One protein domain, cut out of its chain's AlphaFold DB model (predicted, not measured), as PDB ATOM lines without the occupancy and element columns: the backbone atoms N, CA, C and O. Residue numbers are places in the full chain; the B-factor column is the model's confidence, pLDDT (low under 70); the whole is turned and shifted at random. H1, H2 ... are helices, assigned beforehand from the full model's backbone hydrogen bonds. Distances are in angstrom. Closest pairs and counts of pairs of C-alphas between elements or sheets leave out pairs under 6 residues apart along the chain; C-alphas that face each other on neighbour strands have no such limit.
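AT A GLANCE: This is residues 2 to 87 of the 87 residues of the protein "DUF1289 domain-containing protein" of Gammaproteobacteria bacterium TMED104 (UniProt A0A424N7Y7). Three helices, H1, H2 and H3, run alternately opposite ways around a long looped stretch, residues 2 to 26, part of which fills the middle; H4 turns off at a steep angle from H3. The helices make an open trough rather than a tight bundle, with few contacts between them. The printed part has 86 residues and no named strand; H1, H2, H3 and H4 follow in that order, and the class is all helix. It is compact, with a radius of gyration of the C-alphas of 12.8 A and spans of 34 by 30 by 19 A.

IN THESE COORDINATES: Start at C-alpha 2, at (182.614, 158.969, 132.013), and pass residues 2 to 26, which hold no named element. Find C-alpha 27 at (191.201, 165.936, 113.748); there H1 begins, residues 27 to 34. H2 is residues 40 to 53, 20.1 A long, and H3 is residues 56 to 72, 24.4 A. H4, residues 76 to 83, ends at C-alpha 83, at (192.480, 184.193, 134.712).

HOW THE PARTS SIT: Look at Trp 33 and Lys 43, the closest C-alphas of H1 and H2, 7.0 A apart: these helices are close but not clearly touching, at a shallow tilt of 33 degrees, only just short of steep, opposite ways. H2 and H3 are also close but not clearly touching, nearest at the C-alphas of Lys 51 and His 59, 6.6 A. H3, with residues 65 to 69 alone, only just touches H4, with 3 pairs of C-alphas within 8 A. Their closest C-alphas are those of Ser 65 and Pro 76, 6.3 A. H1 and H3 are apart. In H1, H2, H3 and H4 every O i to N i+4 pair is within hydrogen-bond range.

THE WHOLE: The C-alphas farthest apart are those of Gln 37 and Lys 87, 36.6 A. The printed part has no cut, the three links between helices are tight, and no printed residue is under 70 in pLDDT.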
ATOM      1  N   SER A   2     182.395 158.057 133.144       84.25
ATOM      2  CA  SER A   2     182.614 158.969 132.013       84.25
ATOM      3  C   SER A   2     184.096 159.308 131.844       84.25
ATOM      4  O   SER A   2     184.767 159.718 132.792       84.25
ATOM      5  N   VAL A   3     184.620 159.148 130.629       93.38
ATOM      6  CA  VAL A   3     186.006 159.515 130.312       93.38
ATOM      7  C   VAL A   3     186.079 161.017 130.033       93.38
ATOM      8  O   VAL A   3     185.379 161.538 129.160       93.38
ATOM      9  N   LEU A   4     186.927 161.732 130.775       95.06
ATOM     10  CA  LEU A   4     187.131 163.168 130.576       95.06
ATOM     11  C   LEU A   4     187.875 163.442 129.269       95.06
ATOM     12  O   LEU A   4     188.743 162.682 128.851       95.06
ATOM     13  N   SER A   5     187.574 164.577 128.633       95.75
ATOM     14  CA  SER A   5     188.262 164.954 127.397       95.75
ATOM     15  C   SER A   5     189.775 165.131 127.622       95.75
ATOM     16  O   SER A   5     190.162 165.936 128.481       95.75
ATOM     17  N   PRO A   6     190.638 164.499 126.804       96.62
ATOM     18  CA  PRO A   6     192.097 164.577 126.935       96.62
ATOM     19  C   PRO A   6     192.704 165.900 126.432       96.62
ATOM     20  O   PRO A   6     193.910 166.098 126.484       96.62
ATOM     21  N   CYS A   7     191.894 166.843 125.939       97.38
ATOM     22  CA  CYS A   7     192.389 168.115 125.401       97.38
ATOM     23  C   CYS A   7     193.186 168.931 126.436       97.38
ATOM     24  O   CYS A   7     192.614 169.366 127.430       97.38
ATOM     25  N   ILE A   8     194.450 169.262 126.183       96.81
ATOM     26  CA  ILE A   8     195.234 170.111 127.104       96.81
ATOM     27  C   ILE A   8     195.113 171.618 126.810       96.81
ATOM     28  O   ILE A   8     195.800 172.433 127.412       96.81
ATOM     29  N   SER A   9     194.211 172.012 125.902       96.44
ATOM     30  CA  SER A   9     194.020 173.404 125.445       96.44
ATOM     31  C   SER A   9     195.212 174.014 124.693       96.44
ATOM     32  O   SER A   9     195.330 175.242 124.598       96.44
ATOM     33  N   VAL A  10     196.012 173.131 124.092       93.38
ATOM     34  CA  VAL A  10     196.990 173.383 123.027       93.38
ATOM     35  C   VAL A  10     196.567 172.520 121.844       93.38
ATOM     36  O   VAL A  10     196.381 171.316 122.012       93.38
ATOM     37  N   CYS A  11     196.349 173.132 120.682       94.44
ATOM     38  CA  CYS A  11     195.881 172.435 119.489       94.44
ATOM     39  C   CYS A  11     196.746 172.838 118.299       94.44
ATOM     40  O   CYS A  11     196.511 173.865 117.670       94.44
ATOM     41  N   LEU A  12     197.755 172.019 118.033       95.88
ATOM     42  CA  LEU A  12     198.606 172.090 116.857       95.88
ATOM     43  C   LEU A  12     198.867 170.648 116.425       95.88
ATOM     44  O   LEU A  12     199.130 169.814 117.293       95.88
ATOM     45  N   HIS A  13     198.737 170.357 115.135       97.50
ATOM     46  CA  HIS A  13     198.851 169.005 114.595       97.50
ATOM     47  C   HIS A  13     200.085 168.894 113.708       97.50
ATOM     48  O   HIS A  13     200.456 169.859 113.038       97.50
ATOM     49  N   ASP A  14     200.703 167.719 113.721       96.50
ATOM     50  CA  ASP A  14     201.756 167.354 112.784       96.50
ATOM     51  C   ASP A  14     201.163 167.162 111.374       96.50
ATOM     52  O   ASP A  14     200.280 166.318 111.213       96.50
ATOM     53  N   PRO A  15     201.623 167.898 110.343       96.69
ATOM     54  CA  PRO A  15     201.104 167.756 108.983       96.69
ATOM     55  C   PRO A  15     201.369 166.378 108.356       96.69
ATOM     56  O   PRO A  15     200.687 166.027 107.398       96.69
ATOM     57  N   ALA A  16     202.339 165.605 108.859       97.56
ATOM     58  CA  ALA A  16     202.641 164.277 108.326       97.56
ATOM     59  C   ALA A  16     201.719 163.181 108.888       97.56
ATOM     60  O   ALA A  16     201.304 162.289 108.150       97.56
ATOM     61  N   THR A  17     201.403 163.231 110.185       96.81
ATOM     62  CA  THR A  17     200.662 162.164 110.893       96.81
ATOM     63  C   THR A  17     199.249 162.549 111.325       96.81
ATOM     64  O   THR A  17     198.471 161.683 111.718       96.81
ATOM     65  N   ASP A  18     198.913 163.840 111.273       97.88
ATOM     66  CA  ASP A  18     197.713 164.447 111.852       97.88
ATOM     67  C   ASP A  18     197.636 164.375 113.387       97.88
ATOM     68  O   ASP A  18     196.608 164.699 113.974       97.88
ATOM     69  N   TYR A  19     198.696 163.971 114.092       97.94
ATOM     70  CA  TYR A  19     198.651 163.889 115.552       97.94
ATOM     71  C   TYR A  19     198.811 165.258 116.203       97.94
ATOM     72  O   TYR A  19     199.728 166.023 115.906       97.94
ATOM     73  N   CYS A  20     197.929 165.564 117.153       98.06
ATOM     74  CA  CYS A  20     198.042 166.770 117.954       98.06
ATOM     75  C   CYS A  20     199.269 166.687 118.871       98.06
ATOM     76  O   CYS A  20     199.303 165.845 119.768       98.06
ATOM     77  N   TYR A  21     200.207 167.628 118.762       96.06
ATOM     78  CA  TYR A  21     201.391 167.694 119.630       96.06
ATOM     79  C   TYR A  21     201.059 167.784 121.126       96.06
ATOM     80  O   TYR A  21     201.883 167.435 121.967       96.06
ATOM     81  N   GLY A  22     199.867 168.283 121.470       96.69
ATOM     82  CA  GLY A  22     199.435 168.434 122.857       96.69
ATOM     83  C   GLY A  22     198.691 167.226 123.428       96.69
ATOM     84  O   GLY A  22     198.819 166.939 124.613       96.69
ATOM     85  N   CYS A  23     197.864 166.545 122.633       97.69
ATOM     86  CA  CYS A  23     196.999 165.477 123.155       97.69
ATOM     87  C   CYS A  23     196.986 164.196 122.324       97.69
ATOM     88  O   CYS A  23     196.166 163.335 122.602       97.69
ATOM     89  N   GLY A  24     197.814 164.081 121.287       97.81
ATOM     90  CA  GLY A  24     197.959 162.882 120.453       97.81
ATOM     91  C   GLY A  24     196.764 162.550 119.551       97.81
ATOM     92  O   GLY A  24     196.860 161.638 118.731       97.81
ATOM     93  N   ARG A  25     195.640 163.268 119.681       98.19
ATOM     94  CA  ARG A  25     194.445 163.050 118.854       98.19
ATOM     95  C   ARG A  25     194.606 163.591 117.442       98.19
ATOM     96  O   ARG A  25     195.225 164.636 117.267       98.19
ATOM     97  N   THR A  26     193.969 162.923 116.490       98.44
ATOM     98  CA  THR A  26     193.737 163.427 115.129       98.44
ATOM     99  C   THR A  26     192.550 164.386 115.073       98.44
ATOM    100  O   THR A  26     191.729 164.439 115.999       98.44
ATOM    101  N   HIS A  27     192.394 165.113 113.963       97.69
ATOM    102  CA  HIS A  27     191.201 165.936 113.748       97.69
ATOM    103  C   HIS A  27     189.925 165.090 113.771       97.69
ATOM    104  O   HIS A  27     188.942 165.475 114.410       97.69
ATOM    105  N   THR A  28     189.948 163.916 113.135       97.88
ATOM    106  CA  THR A  28     188.818 162.977 113.118       97.88
ATOM    107  C   THR A  28     188.445 162.542 114.530       97.88
ATOM    108  O   THR A  28     187.285 162.650 114.917       97.88
ATOM    109  N   GLU A  29     189.420 162.148 115.351       98.12
ATOM    110  CA  GLU A  29     189.171 161.753 116.742       98.12
ATOM    111  C   GLU A  29     188.631 162.909 117.591       98.12
ATOM    112  O   GLU A  29     187.805 162.691 118.478       98.12
ATOM    113  N   ILE A  30     189.045 164.154 117.321       97.38
ATOM    114  CA  ILE A  30     188.477 165.341 117.974       97.38
ATOM    115  C   ILE A  30     186.992 165.503 117.627       97.38
ATOM    116  O   ILE A  30     186.211 165.840 118.522       97.38
ATOM    117  N   GLN A  31     186.593 165.282 116.370       96.94
ATOM    118  CA  GLN A  31     185.185 165.358 115.966       96.94
ATOM    119  C   GLN A  31     184.375 164.198 116.545       96.94
ATOM    120  O   GLN A  31     183.328 164.438 117.148       96.94
ATOM    121  N   THR A  32     184.898 162.971 116.464       97.25
ATOM    122  CA  THR A  32     184.280 161.788 117.076       97.25
ATOM    123  C   THR A  32     184.071 162.018 118.569       97.25
ATOM    124  O   THR A  32     182.956 161.913 119.055       97.25
ATOM    125  N   TRP A  33     185.071 162.507 119.307       96.69
ATOM    126  CA  TRP A  33     184.917 162.777 120.742       96.69
ATOM    127  C   TRP A  33     183.745 163.719 121.082       96.69
ATOM    128  O   TRP A  33     183.104 163.547 122.123       96.69
ATOM    129  N   LYS A  34     183.485 164.727 120.236       94.62
ATOM    130  CA  LYS A  34     182.405 165.714 120.421       94.62
ATOM    131  C   LYS A  34     181.023 165.165 120.074       94.62
ATOM    132  O   LYS A  34     180.034 165.744 120.519       94.62
ATOM    133  N   SER A  35     180.940 164.096 119.285       96.19
ATOM    134  CA  SER A  35     179.658 163.506 118.912       96.19
ATOM    135  C   SER A  35     178.960 162.929 120.156       96.19
ATOM    136  O   SER A  35     179.567 162.155 120.907       96.19
ATOM    137  N   PRO A  36     177.675 163.262 120.383       93.06
ATOM    138  CA  PRO A  36     176.912 162.714 121.502       93.06
ATOM    139  C   PRO A  36     176.647 161.207 121.362       93.06
ATOM    140  O   PRO A  36     176.398 160.546 122.363       93.06
ATOM    141  N   GLN A  37     176.753 160.656 120.150       95.44
ATOM    142  CA  GLN A  37     176.618 159.226 119.865       95.44
ATOM    143  C   GLN A  37     177.898 158.433 120.160       95.44
ATOM    144  O   GLN A  37     177.893 157.209 120.069       95.44
ATOM    145  N   THR A  38     179.004 159.107 120.486       96.19
ATOM    146  CA  THR A  38     180.279 158.421 120.698       96.19
ATOM    147  C   THR A  38     180.333 157.744 122.053       96.19
ATOM    148  O   THR A  38     180.281 158.393 123.111       96.19
ATOM    149  N   ASP A  39     180.515 156.433 121.967       95.44
ATOM    150  CA  ASP A  39     180.541 155.491 123.067       95.44
ATOM    151  C   ASP A  39     181.698 155.731 124.065       95.44
ATOM    152  O   ASP A  39     182.744 156.305 123.740       95.44
ATOM    153  N   GLN A  40     181.492 155.322 125.321       95.38
ATOM    154  CA  GLN A  40     182.481 155.497 126.388       95.38
ATOM    155  C   GLN A  40     183.648 154.510 126.294       95.38
ATOM    156  O   GLN A  40     184.765 154.883 126.651       95.38
ATOM    157  N   GLU A  41     183.431 153.294 125.794       96.25
ATOM    158  CA  GLU A  41     184.499 152.325 125.530       96.25
ATOM    159  C   GLU A  41     185.411 152.841 124.419       96.25
ATOM    160  O   GLU A  41     186.634 152.810 124.565       96.25
ATOM    161  N   TRP A  42     184.838 153.432 123.362       97.44
ATOM    162  CA  TRP A  42     185.632 154.109 122.331       97.44
ATOM    163  C   TRP A  42     186.493 155.227 122.933       97.44
ATOM    164  O   TRP A  42     187.685 155.314 122.642       97.44
ATOM    165  N   LYS A  43     185.926 156.058 123.821       97.50
ATOM    166  CA  LYS A  43     186.668 157.139 124.499       97.50
ATOM    167  C   LYS A  43     187.784 156.608 125.398       97.50
ATOM    168  O   LYS A  43     188.857 157.209 125.440       97.50
ATOM    169  N   ALA A  44     187.549 155.505 126.106       97.06
ATOM    170  CA  ALA A  44     188.560 154.857 126.935       97.06
ATOM    171  C   ALA A  44     189.702 154.299 126.076       97.06
ATOM    172  O   ALA A  44     190.866 154.558 126.368       97.06
ATOM    173  N   LYS A  45     189.374 153.619 124.973       97.88
ATOM    174  CA  LYS A  45     190.365 153.089 124.033       97.88
ATOM    175  C   LYS A  45     191.176 154.203 123.372       97.88
ATOM    176  O   LYS A  45     192.401 154.153 123.381       97.88
ATOM    177  N   ASN A  46     190.505 155.240 122.868       97.94
ATOM    178  CA  ASN A  46     191.165 156.388 122.254       97.94
ATOM    179  C   ASN A  46     192.123 157.080 123.236       97.94
ATOM    180  O   ASN A  46     193.210 157.483 122.842       97.94
ATOM    181  N   LEU A  47     191.757 157.182 124.519       97.94
ATOM    182  CA  LEU A  47     192.634 157.742 125.547       97.94
ATOM    183  C   LEU A  47     193.935 156.940 125.730       97.94
ATOM    184  O   LEU A  47     194.981 157.544 125.955       97.94
ATOM    185  N   GLU A  48     193.892 155.613 125.640       97.50
ATOM    186  CA  GLU A  48     195.102 154.785 125.723       97.50
ATOM    187  C   GLU A  48     195.940 154.879 124.440       97.50
ATOM    188  O   GLU A  48     197.157 155.049 124.502       97.50
ATOM    189  N   GLU A  49     195.294 154.878 123.271       98.12
ATOM    190  CA  GLU A  49     195.971 155.028 121.977       98.12
ATOM    191  C   GLU A  49     196.720 156.365 121.868       98.12
ATOM    192  O   GLU A  49     197.871 156.397 121.435       98.12
ATOM    193  N   ILE A  50     196.106 157.476 122.285       97.81
ATOM    194  CA  ILE A  50     196.729 158.803 122.163       97.81
ATOM    195  C   ILE A  50     197.902 158.973 123.129       97.81
ATOM    196  O   ILE A  50     198.859 159.653 122.777       97.81
ATOM    197  N   LYS A  51     197.866 158.339 124.309       96.94
ATOM    198  CA  LYS A  51     199.009 158.325 125.235       96.94
ATOM    199  C   LYS A  51     200.199 157.609 124.616       96.94
ATOM    200  O   LYS A  51     201.304 158.132 124.677       96.94
ATOM    201  N   ALA A  52     199.959 156.470 123.964       97.12
ATOM    202  CA  ALA A  52     201.004 155.692 123.305       97.12
ATOM    203  C   ALA A  52     201.661 156.427 122.117       97.12
ATOM    204  O   ALA A  52     202.792 156.113 121.756       97.12
ATOM    205  N   ARG A  53     200.976 157.410 121.511       97.25
ATOM    206  CA  ARG A  53     201.530 158.265 120.439       97.25
ATOM    207  C   ARG A  53     202.462 159.356 120.963       97.25
ATOM    208  O   ARG A  53     203.280 159.872 120.205       97.25
ATOM    209  N   LEU A  54     202.319 159.746 122.229       96.81
ATOM    210  CA  LEU A  54     203.140 160.784 122.846       96.81
ATOM    211  C   LEU A  54     204.413 160.170 123.427       96.81
ATOM    212  O   LEU A  54     204.412 159.056 123.940       96.81
ATOM    213  N   SER A  55     205.509 160.927 123.404       95.88
ATOM    214  CA  SER A  55     206.777 160.485 123.987       95.88
ATOM    215  C   SER A  55     207.537 161.639 124.641       95.88
ATOM    216  O   SER A  55     207.227 162.815 124.428       95.88
ATOM    217  N   GLY A  56     208.502 161.294 125.500       96.88
ATOM    218  CA  GLY A  56     209.326 162.258 126.230       96.88
ATOM    219  C   GLY A  56     208.498 163.342 126.926       96.88
ATOM    220  O   GLY A  56     207.474 163.065 127.555       96.88
ATOM    221  N   PHE A  57     208.909 164.601 126.751       96.69
ATOM    222  CA  PHE A  57     208.247 165.750 127.373       96.69
ATOM    223  C   PHE A  57     206.760 165.884 127.003       96.69
ATOM    224  O   PHE A  57     205.974 166.338 127.832       96.69
ATOM    225  N   GLN A  58     206.348 165.486 125.793       95.50
ATOM    226  CA  GLN A  58     204.941 165.579 125.384       95.50
ATOM    227  C   GLN A  58     204.060 164.660 126.232       95.50
ATOM    228  O   GLN A  58     203.016 165.088 126.726       95.50
ATOM    229  N   HIS A  59     204.509 163.420 126.440       97.19
ATOM    230  CA  HIS A  59     203.805 162.438 127.262       97.19
ATOM    231  C   HIS A  59     203.714 162.907 128.719       97.19
ATOM    232  O   HIS A  59     202.634 162.936 129.305       97.19
ATOM    233  N   GLU A  60     204.824 163.380 129.288       97.75
ATOM    234  CA  GLU A  60     204.832 163.896 130.658       97.75
ATOM    235  C   GLU A  60     203.946 165.140 130.838       97.75
ATOM    236  O   GLU A  60     203.231 165.269 131.836       97.75
ATOM    237  N   ALA A  61     203.981 166.078 129.886       97.06
ATOM    238  CA  ALA A  61     203.151 167.278 129.917       97.06
ATOM    239  C   ALA A  61     201.661 166.934 129.805       97.06
ATOM    240  O   ALA A  61     200.841 167.511 130.528       97.06
ATOM    241  N   PHE A  62     201.322 165.973 128.945       98.06
ATOM    242  CA  PHE A  62     199.974 165.438 128.826       98.06
ATOM    243  C   PHE A  62     199.491 164.833 130.146       98.06
ATOM    244  O   PHE A  62     198.449 165.257 130.649       98.06
ATOM    245  N   GLU A  63     200.255 163.915 130.749       98.06
ATOM    246  CA  GLU A  63     199.869 163.246 131.997       98.06
ATOM    247  C   GLU A  63     199.668 164.250 133.139       98.06
ATOM    248  O   GLU A  63     198.632 164.228 133.810       98.06
ATOM    249  N   ARG A  64     200.578 165.224 133.300       98.06
ATOM    250  CA  ARG A  64     200.410 166.313 134.282       98.06
ATOM    251  C   ARG A  64     199.140 167.123 134.027       98.06
ATOM    252  O   ARG A  64     198.360 167.358 134.951       98.06
ATOM    253  N   SER A  65     198.901 167.542 132.782       97.94
ATOM    254  CA  SER A  65     197.716 168.334 132.437       97.94
ATOM    255  C   SER A  65     196.420 167.541 132.612       97.94
ATOM    256  O   SER A  65     195.396 168.119 132.987       97.94
ATOM    257  N   TYR A  66     196.423 166.249 132.295       97.75
ATOM    258  CA  TYR A  66     195.238 165.407 132.371       97.75
ATOM    259  C   TYR A  66     194.914 165.031 133.821       97.75
ATOM    260  O   TYR A  66     193.751 165.111 134.219       97.75
ATOM    261  N   ALA A  67     195.927 164.734 134.641       97.94
ATOM    262  CA  ALA A  67     195.779 164.566 136.085       97.94
ATOM    263  C   ALA A  67     195.234 165.838 136.752       97.94
ATOM    264  O   ALA A  67     194.277 165.767 137.528       97.94
ATOM    265  N   TYR A  68     195.765 167.011 136.385       98.06
ATOM    266  CA  TYR A  68     195.237 168.293 136.850       98.06
ATOM    267  C   TYR A  68     193.759 168.453 136.483       98.06
ATOM    268  O   TYR A  68     192.929 168.724 137.346       98.06
ATOM    269  N   LYS A  69     193.392 168.187 135.224       97.62
ATOM    270  CA  LYS A  69     191.995 168.275 134.786       97.62
ATOM    271  C   LYS A  69     191.074 167.315 135.530       97.62
ATOM    272  O   LYS A  69     189.966 167.711 135.877       97.62
ATOM    273  N   LYS A  70     191.504 166.082 135.801       96.62
ATOM    274  CA  LYS A  70     190.714 165.130 136.598       96.62
ATOM    275  C   LYS A  70     190.380 165.677 137.986       96.62
ATOM    276  O   LYS A  70     189.284 165.437 138.473       96.62
ATOM    277  N   LYS A  71     191.305 166.424 138.597       97.25
ATOM    278  CA  LYS A  71     191.136 167.017 139.929       97.25
ATOM    279  C   LYS A  71     190.375 168.349 139.913       97.25
ATOM    280  O   LYS A  71     189.595 168.605 140.821       97.25
ATOM    281  N   HIS A  72     190.604 169.188 138.904       96.75
ATOM    282  CA  HIS A  72     190.150 170.585 138.880       96.75
ATOM    283  C   HIS A  72     189.033 170.870 137.860       96.75
ATOM    284  O   HIS A  72     188.520 171.982 137.800       96.75
ATOM    285  N   GLY A  73     188.671 169.905 137.012       95.75
ATOM    286  CA  GLY A  73     187.668 170.059 135.951       95.75
ATOM    287  C   GLY A  73     188.149 170.819 134.704       95.75
ATOM    288  O   GLY A  73     187.488 170.774 133.667       95.75
ATOM    289  N   VAL A  74     189.319 171.469 134.750       97.12
ATOM    290  CA  VAL A  74     189.891 172.272 133.651       97.12
ATOM    291  C   VAL A  74     191.364 171.920 133.423       97.12
ATOM    292  O   VAL A  74     192.032 171.452 134.337       97.12
ATOM    293  N   SER A  75     191.906 172.129 132.219       97.38
ATOM    294  CA  SER A  75     193.364 172.028 132.017       97.38
ATOM    295  C   SER A  75     194.079 173.259 132.603       97.38
ATOM    296  O   SER A  75     193.488 174.343 132.586       97.38
ATOM    297  N   PRO A  76     195.354 173.148 133.030       97.50
ATOM    298  CA  PRO A  76     196.119 174.288 133.551       97.50
ATOM    299  C   PRO A  76     196.141 175.475 132.581       97.50
ATOM    300  O   PRO A  76     195.901 176.615 132.958       97.50
ATOM    301  N   ILE A  77     196.339 175.203 131.288       96.75
ATOM    302  CA  ILE A  77     196.369 176.237 130.245       96.75
ATOM    303  C   ILE A  77     195.009 176.918 130.093       96.75
ATOM    304  O   ILE A  77     194.948 178.134 129.919       96.75
ATOM    305  N   LYS A  78     193.902 176.163 130.151       97.12
ATOM    306  CA  LYS A  78     192.568 176.769 130.091       97.12
ATOM    307  C   LYS A  78     192.314 177.645 131.310       97.12
ATOM    308  O   LYS A  78     191.744 178.717 131.147       97.12
ATOM    309  N   GLU A  79     192.742 177.211 132.489       97.88
ATOM    310  CA  GLU A  79     192.622 177.991 133.715       97.88
ATOM    311  C   GLU A  79     193.396 179.310 133.639       97.88
ATOM    312  O   GLU A  79     192.811 180.364 133.862       97.88
ATOM    313  N   LEU A  80     194.671 179.268 133.243       97.38
ATOM    314  CA  LEU A  80     195.495 180.469 133.072       97.38
ATOM    315  C   LEU A  80     194.871 181.437 132.059       97.38
ATOM    316  O   LEU A  80     194.828 182.641 132.296       97.38
ATOM    317  N   LYS A  81     194.321 180.919 130.950       96.56
ATOM    318  CA  LYS A  81     193.594 181.735 129.962       96.56
ATOM    319  C   LYS A  81     192.348 182.391 130.560       96.56
ATOM    320  O   LYS A  81     192.070 183.539 130.242       96.56
ATOM    321  N   LEU A  82     191.600 181.681 131.410       96.56
ATOM    322  CA  LEU A  82     190.418 182.227 132.089       96.56
ATOM    323  C   LEU A  82     190.783 183.306 133.120       96.56
ATOM    324  O   LEU A  82     190.007 184.235 133.304       96.56
ATOM    325  N   LYS A  83     191.956 183.200 133.757       97.38
ATOM    326  CA  LYS A  83     192.480 184.193 134.712       97.38
ATOM    327  C   LYS A  83     193.206 185.373 134.050       97.38
ATOM    328  O   LYS A  83     193.545 186.329 134.733       97.38
ATOM    329  N   GLY A  84     193.455 185.322 132.737       96.38
ATOM    330  CA  GLY A  84     194.265 186.328 132.038       96.38
ATOM    331  C   GLY A  84     195.766 186.242 132.348       96.38
ATOM    332  O   GLY A  84     196.497 187.201 132.140       96.38
ATOM    333  N   GLU A  85     196.231 185.095 132.842       96.31
ATOM    334  CA  GLU A  85     197.613 184.855 133.287       96.31
ATOM    335  C   GLU A  85     198.436 184.061 132.258       96.31
ATOM    336  O   GLU A  85     199.624 183.803 132.460       96.31
ATOM    337  N   TYR A  86     197.804 183.635 131.161       92.38
ATOM    338  CA  TYR A  86     198.473 182.907 130.088       92.38
ATOM    339  C   TYR A  86     199.289 183.878 129.229       92.38
ATOM    340  O   TYR A  86     198.712 184.719 128.541       92.38
ATOM    341  N   LYS A  87     200.615 183.755 129.312       83.06
ATOM    342  CA  LYS A  87     201.591 184.585 128.596       83.06
ATOM    343  C   LYS A  87     201.900 184.033 127.210       83.06
ATOM    344  O   LYS A  87     201.914 182.789 127.066       83.06
TER     345      LYS A  87